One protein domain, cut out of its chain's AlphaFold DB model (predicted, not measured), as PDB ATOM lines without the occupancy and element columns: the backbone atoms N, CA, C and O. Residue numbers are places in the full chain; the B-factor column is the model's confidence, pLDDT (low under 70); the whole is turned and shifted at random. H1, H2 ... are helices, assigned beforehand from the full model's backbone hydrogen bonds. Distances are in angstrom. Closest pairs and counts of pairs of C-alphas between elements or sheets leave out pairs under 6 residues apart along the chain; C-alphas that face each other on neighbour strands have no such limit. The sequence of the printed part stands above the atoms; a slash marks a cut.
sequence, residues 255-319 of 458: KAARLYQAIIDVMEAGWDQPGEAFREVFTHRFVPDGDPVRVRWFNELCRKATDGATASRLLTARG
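Overview. This is residues 255 to 319 of the 458 residues of the protein "Alpha/beta fold hydrolase" of Rhodobacteraceae bacterium (UniProt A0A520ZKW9). Two pairs of helices make an open V: H1 and H4 lie side by side, running opposite ways, in one arm, and H2 and H3 cross at nearly a right angle in the other. The arms are joined by residues 271 to 276, between H1 and H2, and by residues 306 and 307, between H3 and H4, and there is little contact between them elsewhere. The printed part has 65 residues with four named helices, H1, H2, H3 and H4 in that order along the chain, and no named strand; its class is all helix. It is compact, with a radius of gyration of the C-alphas of 11.7 A, and the C-alphas span 31 by 23 by 17 A.

Arrangement. H1, residues 255 to 270, touches H4, residues 308 to 319, and the closest C-alphas, those of Glu 268 and Gly 308, are 4.7 A apart. The two run opposite ways at a shallow tilt of 16 degrees. H2, residues 277 to 286, is close to H1 but not clearly touching it: the closest C-alphas, those of Gly 270 and Phe 278, are 6.1 A apart. H1 and H2 run opposite ways at a steep tilt of 40 degrees. H2 touches H3, residues 292 to 305, with the C-alphas of Arg 279 and Asn 299 the closest at 5.6 A. H2 and H3 are about perpendicular, at 76 degrees. H1 and H3 are apart, H2 and H4 are apart, and so are H3 and H4, though these two follow each other in the chain. In H1, H3 and H4 every O i to N i+4 pair is within hydrogen-bond range; in H2 this holds for 2 of 6 pairs, beside 5 of 7 O i to N i+3 pairs.

Along the chain. H1 begins at Lys 255, with its C-alpha at (139.333, 164.804, 99.054), and measures 22.3 A from first to last C-alpha over its 16 residues. H2, from Ala 277 to Phe 286, measures 14.8 A. H3 begins at Pro 292, with its C-alpha at (131.140, 165.926, 128.937), and measures 19.5 A to Ala 305. H4 runs from Gly 308 to Gly 319, measures 16.2 A, and ends with C-alpha 319 at (147.490, 156.778, 105.725).

Size, cuts and confidence. The two C-alphas farthest apart, those of Lys 255 and Val 293, are 32.8 A apart, while the first and last printed C-alphas, those of Lys 255 and Gly 319, are 13.2 A apart. The printed part has no cut. The link from H1 to H2 is short, with 6 residues, and the links from H2 to H3, with 5, and from H3 to H4, with 2, are tight; no link is long. The mean pLDDT of the printed part is 91.5, and no printed residue is under 70.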
ATOM      1  N   LYS A 255     139.998 164.009  98.017       94.31
ATOM      2  CA  LYS A 255     139.333 164.804  99.054       94.31
ATOM      3  C   LYS A 255     139.584 164.175 100.420       94.31
ATOM      4  O   LYS A 255     139.952 164.902 101.343       94.31
ATOM      5  N   ALA A 256     139.420 162.859 100.537       92.69
ATOM      6  CA  ALA A 256     139.712 162.130 101.768       92.69
ATOM      7  C   ALA A 256     141.198 162.233 102.140       92.69
ATOM      8  O   ALA A 256     141.510 162.541 103.287       92.69
ATOM      9  N   ALA A 257     142.103 162.080 101.168       96.44
ATOM     10  CA  ALA A 257     143.543 162.238 101.363       96.44
ATOM     11  C   ALA A 257     143.903 163.634 101.900       96.44
ATOM     12  O   ALA A 257     144.598 163.748 102.907       96.44
ATOM     13  N   ARG A 258     143.374 164.708 101.295       97.12
ATOM     14  CA  ARG A 258     143.621 166.083 101.772       97.12
ATOM     15  C   ARG A 258     143.063 166.343 103.167       97.12
ATOM     16  O   ARG A 258     143.727 166.995 103.965       97.12
ATOM     17  N   LEU A 259     141.861 165.848 103.465       94.25
ATOM     18  CA  LEU A 259     141.287 165.967 104.807       94.25
ATOM     19  C   LEU A 259     142.155 165.229 105.834       94.25
ATOM     20  O   LEU A 259     142.428 165.770 106.900       94.25
ATOM     21  N   TYR A 260     142.617 164.025 105.497       95.75
ATOM     22  CA  TYR A 260     143.482 163.227 106.359       95.75
ATOM     23  C   TYR A 260     144.834 163.904 106.613       95.75
ATOM     24  O   TYR A 260     145.272 163.950 107.758       95.75
ATOM     25  N   GLN A 261     145.445 164.509 105.588       97.69
ATOM     26  CA  GLN A 261     146.664 165.306 105.761       97.69
ATOM     27  C   GLN A 261     146.428 166.505 106.685       97.69
ATOM     28  O   GLN A 261     147.195 166.715 107.613       97.69
ATOM     29  N   ALA A 262     145.325 167.238 106.507       95.06
ATOM     30  CA  ALA A 262     145.005 168.360 107.390       95.06
ATOM     31  C   ALA A 262     144.836 167.916 108.854       95.06
ATOM     32  O   ALA A 262     145.254 168.628 109.758       95.06
ATOM     33  N   ILE A 263     144.252 166.738 109.098       93.50
ATOM     34  CA  ILE A 263     144.140 166.149 110.441       93.50
ATOM     35  C   ILE A 263     145.526 165.848 111.028       93.50
ATOM     36  O   ILE A 263     145.726 166.097 112.216       93.50
ATOM     37  N   ILE A 264     146.462 165.333 110.224       95.56
ATOM     38  CA  ILE A 264     147.853 165.073 110.635       95.56
ATOM     39  C   ILE A 264     148.557 166.382 111.007       95.56
ATOM     40  O   ILE A 264     149.105 166.474 112.102       95.56
ATOM     41  N   ASP A 265     148.485 167.398 110.146       93.69
ATOM     42  CA  ASP A 265     149.156 168.689 110.360       93.69
ATOM     43  C   ASP A 265     148.614 169.394 111.615       93.69
ATOM     44  O   ASP A 265     149.356 169.954 112.423       93.69
ATOM     45  N   VAL A 266     147.292 169.335 111.797       90.06
ATOM     46  CA  VAL A 266     146.599 169.801 112.999       90.06
ATOM     47  C   VAL A 266     147.144 169.018 114.201       90.06
ATOM     48  O   VAL A 266     147.684 169.618 115.128       90.06
ATOM     49  N   MET A 267     147.101 167.689 114.178       90.44
ATOM     50  CA  MET A 267     147.600 166.853 115.273       90.44
ATOM     51  C   MET A 267     149.036 167.210 115.685       90.44
ATOM     52  O   MET A 267     149.270 167.467 116.861       90.44
ATOM     53  N   GLU A 268     149.964 167.334 114.741       91.06
ATOM     54  CA  GLU A 268     151.353 167.705 115.034       91.06
ATOM     55  C   GLU A 268     151.473 169.085 115.706       91.06
ATOM     56  O   GLU A 268     152.239 169.256 116.652       91.06
ATOM     57  N   ALA A 269     150.686 170.070 115.264       89.00
ATOM     58  CA  ALA A 269     150.789 171.444 115.752       89.00
ATOM     59  C   ALA A 269     150.079 171.702 117.094       89.00
ATOM     60  O   ALA A 269     150.459 172.619 117.834       89.00
ATOM     61  N   GLY A 270     149.003 170.966 117.387       88.50
ATOM     62  CA  GLY A 270     148.095 171.318 118.480       88.50
ATOM     63  C   GLY A 270     147.851 170.248 119.540       88.50
ATOM     64  O   GLY A 270     147.257 170.569 120.570       88.50
ATOM     65  N   TRP A 271     148.290 169.001 119.339       90.00
ATOM     66  CA  TRP A 271     148.013 167.902 120.278       90.00
ATOM     67  C   TRP A 271     148.529 168.177 121.692       90.00
ATOM     68  O   TRP A 271     147.806 167.948 122.665       90.00
ATOM     69  N   ASP A 272     149.727 168.753 121.792       90.44
ATOM     70  CA  ASP A 272     150.417 169.024 123.058       90.44
ATOM     71  C   ASP A 272     150.061 170.395 123.664       90.44
ATOM     72  O   ASP A 272     150.610 170.798 124.692       90.44
ATOM     73  N   GLN A 273     149.123 171.132 123.056       86.94
ATOM     74  CA  GLN A 273     148.691 172.427 123.582       86.94
ATOM     75  C   GLN A 273     147.985 172.253 124.938       86.94
ATOM     76  O   GLN A 273     147.204 171.314 125.108       86.94
ATOM     77  N   PRO A 274     148.170 173.165 125.912       78.81
ATOM     78  CA  PRO A 274     147.573 173.012 127.241       78.81
ATOM     79  C   PRO A 274     146.038 172.924 127.233       78.81
ATOM     80  O   PRO A 274     145.456 172.225 128.057       78.81
ATOM     81  N   GLY A 275     145.375 173.608 126.294       77.00
ATOM     82  CA  GLY A 275     143.915 173.621 126.180       77.00
ATOM     83  C   GLY A 275     143.330 172.332 125.594       77.00
ATOM     84  O   GLY A 275     143.912 171.723 124.700       77.00
ATOM     85  N   GLU A 276     142.146 171.936 126.068       80.56
ATOM     86  CA  GLU A 276     141.436 170.732 125.601       80.56
ATOM     87  C   GLU A 276     140.804 170.900 124.216       80.56
ATOM     88  O   GLU A 276     140.703 169.926 123.476       80.56
ATOM     89  N   ALA A 277     140.460 172.134 123.832       81.69
ATOM     90  CA  ALA A 277     139.700 172.444 122.617       81.69
ATOM     91  C   ALA A 277     140.290 171.829 121.338       81.69
ATOM     92  O   ALA A 277     139.562 171.486 120.412       81.69
ATOM     93  N   PHE A 278     141.613 171.681 121.279       83.38
ATOM     94  CA  PHE A 278     142.265 171.067 120.132       83.38
ATOM     95  C   PHE A 278     142.041 169.557 120.069       83.38
ATOM     96  O   PHE A 278     141.653 169.024 119.031       83.38
ATOM     97  N   ARG A 279     142.247 168.873 121.200       87.19
ATOM     98  CA  ARG A 279     141.997 167.433 121.342       87.19
ATOM     99  C   ARG A 279     140.508 167.120 121.187       87.19
ATOM    100  O   ARG A 279     140.175 166.114 120.569       87.19
ATOM    101  N   GLU A 280     139.621 168.027 121.598       88.12
ATOM    102  CA  GLU A 280     138.169 167.872 121.444       88.12
ATOM    103  C   GLU A 280     137.730 167.706 119.989       88.12
ATOM    104  O   GLU A 280     136.830 166.911 119.714       88.12
ATOM    105  N   VAL A 281     138.392 168.381 119.039       84.44
ATOM    106  CA  VAL A 281     138.121 168.188 117.603       84.44
ATOM    107  C   VAL A 281     138.319 166.724 117.203       84.44
ATOM    108  O   VAL A 281     137.558 166.199 116.391       84.44
ATOM    109  N   PHE A 282     139.313 166.048 117.778       85.19
ATOM    110  CA  PHE A 282     139.533 164.622 117.556       85.19
ATOM    111  C   PHE A 282     138.510 163.796 118.319       85.19
ATOM    112  O   PHE A 282     137.870 162.941 117.716       85.19
ATOM    113  N   THR A 283     138.295 164.086 119.599       88.06
ATOM    114  CA  THR A 283     137.335 163.384 120.458       88.06
ATOM    115  C   THR A 283     135.943 163.293 119.830       88.06
ATOM    116  O   THR A 283     135.398 162.197 119.707       88.06
ATOM    117  N   HIS A 284     135.406 164.405 119.320       90.50
ATOM    118  CA  HIS A 284     134.085 164.441 118.682       90.50
ATOM    119  C   HIS A 284     134.001 163.684 117.350       90.50
ATOM    120  O   HIS A 284     132.905 163.447 116.853       90.50
ATOM    121  N   ARG A 285     135.123 163.270 116.751       91.44
ATOM    122  CA  ARG A 285     135.084 162.351 115.602       91.44
ATOM    123  C   ARG A 285     134.868 160.907 116.034       91.44
ATOM    124  O   ARG A 285     134.247 160.156 115.298       91.44
ATOM    125  N   PHE A 286     135.394 160.522 117.196       92.69
ATOM    126  CA  PHE A 286     135.256 159.164 117.721       92.69
ATOM    127  C   PHE A 286     133.925 158.969 118.444       92.69
ATOM    128  O   PHE A 286     133.324 157.899 118.333       92.69
ATOM    129  N   VAL A 287     133.487 160.002 119.169       92.19
ATOM    130  CA  VAL A 287     132.262 160.017 119.973       92.19
ATOM    131  C   VAL A 287     131.495 161.340 119.800       92.19
ATOM    132  O   VAL A 287     131.524 162.187 120.697       92.19
ATOM    133  N   PRO A 288     130.848 161.584 118.641       91.62
ATOM    134  CA  PRO A 288     130.195 162.863 118.334       91.62
ATOM    135  C   PRO A 288     129.199 163.328 119.399       91.62
ATOM    136  O   PRO A 288     129.246 164.494 119.792       91.62
ATOM    137  N   ASP A 289     128.387 162.406 119.920       87.56
ATOM    138  CA  ASP A 289     127.371 162.672 120.947       87.56
ATOM    139  C   ASP A 289     127.860 162.333 122.370       87.56
ATOM    140  O   ASP A 289     127.066 162.135 123.292       87.56
ATOM    141  N   GLY A 290     129.181 162.241 122.565       87.56
ATOM    142  CA  GLY A 290     129.783 161.979 123.866       87.56
ATOM    143  C   GLY A 290     129.392 163.039 124.897       87.56
ATOM    144  O   GLY A 290     129.531 164.241 124.664       87.56
ATOM    145  N   ASP A 291     128.934 162.596 126.070       89.69
ATOM    146  CA  ASP A 291     128.686 163.503 127.186       89.69
ATOM    147  C   ASP A 291     130.001 164.158 127.679       89.69
ATOM    148  O   ASP A 291     131.103 163.687 127.371       89.69
ATOM    149  N   PRO A 292     129.936 165.233 128.486       90.38
ATOM    150  CA  PRO A 292     131.140 165.926 128.937       90.38
ATOM    151  C   PRO A 292     132.127 165.056 129.735       90.38
ATOM    152  O   PRO A 292     133.310 165.385 129.786       90.38
ATOM    153  N   VAL A 293     131.676 163.985 130.396       90.69
ATOM    154  CA  VAL A 293     132.551 163.038 131.109       90.69
ATOM    155  C   VAL A 293     133.325 162.193 130.103       90.69
ATOM    156  O   VAL A 293     134.549 162.112 130.208       90.69
ATOM    157  N   ARG A 294     132.639 161.629 129.105       91.62
ATOM    158  CA  ARG A 294     133.248 160.861 128.008       91.62
ATOM    159  C   ARG A 294     134.249 161.700 127.217       91.62
ATOM    160  O   ARG A 294     135.372 161.252 126.989       91.62
ATOM    161  N   VAL A 295     133.873 162.932 126.866       91.75
ATOM    162  CA  VAL A 295     134.728 163.853 126.102       91.75
ATOM    163  C   VAL A 295     136.001 164.196 126.874       91.75
ATOM    164  O   VAL A 295     137.103 163.998 126.360       91.75
ATOM    165  N   ARG A 296     135.876 164.627 128.139       90.88
ATOM    166  CA  ARG A 296     137.043 164.929 128.987       90.88
ATOM    167  C   ARG A 296     137.940 163.715 129.186       90.88
ATOM    168  O   ARG A 296     139.159 163.843 129.127       90.88
ATOM    169  N   TRP A 297     137.353 162.538 129.403       92.31
ATOM    170  CA  TRP A 297     138.133 161.318 129.571       92.31
ATOM    171  C   TRP A 297     138.938 160.989 128.307       92.31
ATOM    172  O   TRP A 297     140.129 160.705 128.406       92.31
ATOM    173  N   PHE A 298     138.336 161.086 127.117       92.06
ATOM    174  CA  PHE A 298     139.054 160.813 125.868       92.06
ATOM    175  C   PHE A 298     140.130 161.864 125.572       92.06
ATOM    176  O   PHE A 298     141.212 161.512 125.104       92.06
ATOM    177  N   ASN A 299     139.888 163.139 125.893       90.50
ATOM    178  CA  ASN A 299     140.919 164.181 125.813       90.50
ATOM    179  C   ASN A 299     142.117 163.866 126.719       90.50
ATOM    180  O   ASN A 299     143.268 164.036 126.308       90.50
ATOM    181  N   GLU A 300     141.861 163.393 127.940       91.69
ATOM    182  CA  GLU A 300     142.921 162.974 128.853       91.69
ATOM    183  C   GLU A 300     143.615 161.694 128.389       91.69
ATOM    184  O   GLU A 300     144.836 161.606 128.516       91.69
ATOM    185  N   LEU A 301     142.893 160.742 127.786       92.88
ATOM    186  CA  LEU A 301     143.503 159.591 127.119       92.88
ATOM    187  C   LEU A 301     144.455 160.069 126.019       92.88
ATOM    188  O   LEU A 301     145.603 159.643 126.009       92.88
ATOM    189  N   CYS A 302     144.021 160.986 125.149       91.81
ATOM    190  CA  CYS A 302     144.855 161.554 124.086       91.81
ATOM    191  C   CYS A 302     146.182 162.098 124.629       91.81
ATOM    192  O   CYS A 302     147.242 161.783 124.096       91.81
ATOM    193  N   ARG A 303     146.129 162.849 125.734       91.19
ATOM    194  CA  ARG A 303     147.311 163.429 126.384       91.19
ATOM    195  C   ARG A 303     148.183 162.395 127.104       91.19
ATOM    196  O   ARG A 303     149.402 162.512 127.115       91.19
ATOM    197  N   LYS A 304     147.576 161.417 127.782       92.62
ATOM    198  CA  LYS A 304     148.298 160.392 128.558       92.62
ATOM    199  C   LYS A 304     148.953 159.361 127.664       92.62
ATOM    200  O   LYS A 304     150.038 158.878 127.974       92.62
ATOM    201  N   ALA A 305     148.253 158.991 126.602       94.06
ATOM    202  CA  ALA A 305     148.601 157.844 125.808       94.06
ATOM    203  C   ALA A 305     149.608 158.163 124.720       94.06
ATOM    204  O   ALA A 305     150.108 157.191 124.199       94.06
ATOM    205  N   THR A 306     149.925 159.411 124.358       95.25
ATOM    206  CA  THR A 306     150.926 159.734 123.316       95.25
ATOM    207  C   THR A 306     151.189 161.252 123.238       95.25
ATOM    208  O   THR A 306     150.457 162.029 123.852       95.25
ATOM    209  N   ASP A 307     152.196 161.674 122.469       93.56
ATOM    210  CA  ASP A 307     152.488 163.082 122.141       93.56
ATOM    211  C   ASP A 307     152.178 163.403 120.666       93.56
ATOM    212  O   ASP A 307     151.964 162.501 119.851       93.56
ATOM    213  N   GLY A 308     152.132 164.689 120.303       92.75
ATOM    214  CA  GLY A 308     151.729 165.128 118.961       92.75
ATOM    215  C   GLY A 308     152.655 164.659 117.838       92.75
ATOM    216  O   GLY A 308     152.195 164.295 116.749       92.75
ATOM    217  N   ALA A 309     153.961 164.612 118.106       93.69
ATOM    218  CA  ALA A 309     154.961 164.137 117.151       93.69
ATOM    219  C   ALA A 309     154.792 162.636 116.861       93.69
ATOM    220  O   ALA A 309     154.850 162.199 115.711       93.69
ATOM    221  N   THR A 310     154.530 161.832 117.886       95.56
ATOM    222  CA  THR A 310     154.278 160.394 117.745       95.56
ATOM    223  C   THR A 310     152.929 160.136 117.081       95.56
ATOM    224  O   THR A 310     152.832 159.319 116.161       95.56
ATOM    225  N   ALA A 311     151.897 160.879 117.478       94.94
ATOM    226  CA  ALA A 311     150.550 160.762 116.934       94.94
ATOM    227  C   ALA A 311     150.495 161.041 115.423       94.94
ATOM    228  O   ALA A 311     149.945 160.247 114.656       94.94
ATOM    229  N   SER A 312     151.123 162.131 114.975       95.75
ATOM    230  CA  SER A 312     151.191 162.502 113.554       95.75
ATOM    231  C   SER A 312     151.957 161.471 112.717       95.75
ATOM    232  O   SER A 312     151.499 161.094 111.632       95.75
ATOM    233  N   ARG A 313     153.070 160.930 113.235       96.25
ATOM    234  CA  ARG A 313     153.823 159.834 112.596       96.25
ATOM    235  C   ARG A 313     152.989 158.561 112.465       96.25
ATOM    236  O   ARG A 313     152.976 157.954 111.393       96.25
ATOM    237  N   LEU A 314     152.260 158.184 113.516       96.75
ATOM    238  CA  LEU A 314     151.356 157.032 113.500       96.75
ATOM    239  C   LEU A 314     150.245 157.213 112.465       96.75
ATOM    240  O   LEU A 314     150.049 156.332 111.631       96.75
ATOM    241  N   LEU A 315     149.556 158.357 112.440       96.31
ATOM    242  CA  LEU A 315     148.539 158.625 111.416       96.31
ATOM    243  C   LEU A 315     149.133 158.624 110.003       96.31
ATOM    244  O   LEU A 315     148.540 158.034 109.102       96.31
ATOM    245  N   THR A 316     150.313 159.208 109.800       97.75
ATOM    246  CA  THR A 316     150.984 159.213 108.490       97.75
ATOM    247  C   THR A 316     151.240 157.793 107.989       97.75
ATOM    248  O   THR A 316     150.822 157.453 106.879       97.75
ATOM    249  N   ALA A 317     151.838 156.937 108.822       97.69
ATOM    250  CA  ALA A 317     152.107 155.543 108.469       97.69
ATOM    251  C   ALA A 317     150.817 154.778 108.124       97.69
ATOM    252  O   ALA A 317     150.772 154.012 107.160       97.69
ATOM    253  N   ARG A 318     149.726 155.028 108.858       96.56
ATOM    254  CA  ARG A 318     148.408 154.424 108.592       96.56
ATOM    255  C   ARG A 318     147.817 154.894 107.278       96.56
ATOM    256  O   ARG A 318     147.257 154.086 106.546       96.56
ATOM    257  N   GLY A 319     147.949 156.183 106.976       97.50
ATOM    258  CA  GLY A 319     147.490 156.778 105.725       97.50
ATOM    259  C   GLY A 319     148.147 156.147 104.499       97.50
ATOM    260  O   GLY A 319     147.486 156.030 103.472       97.50
TER     261      GLY A 319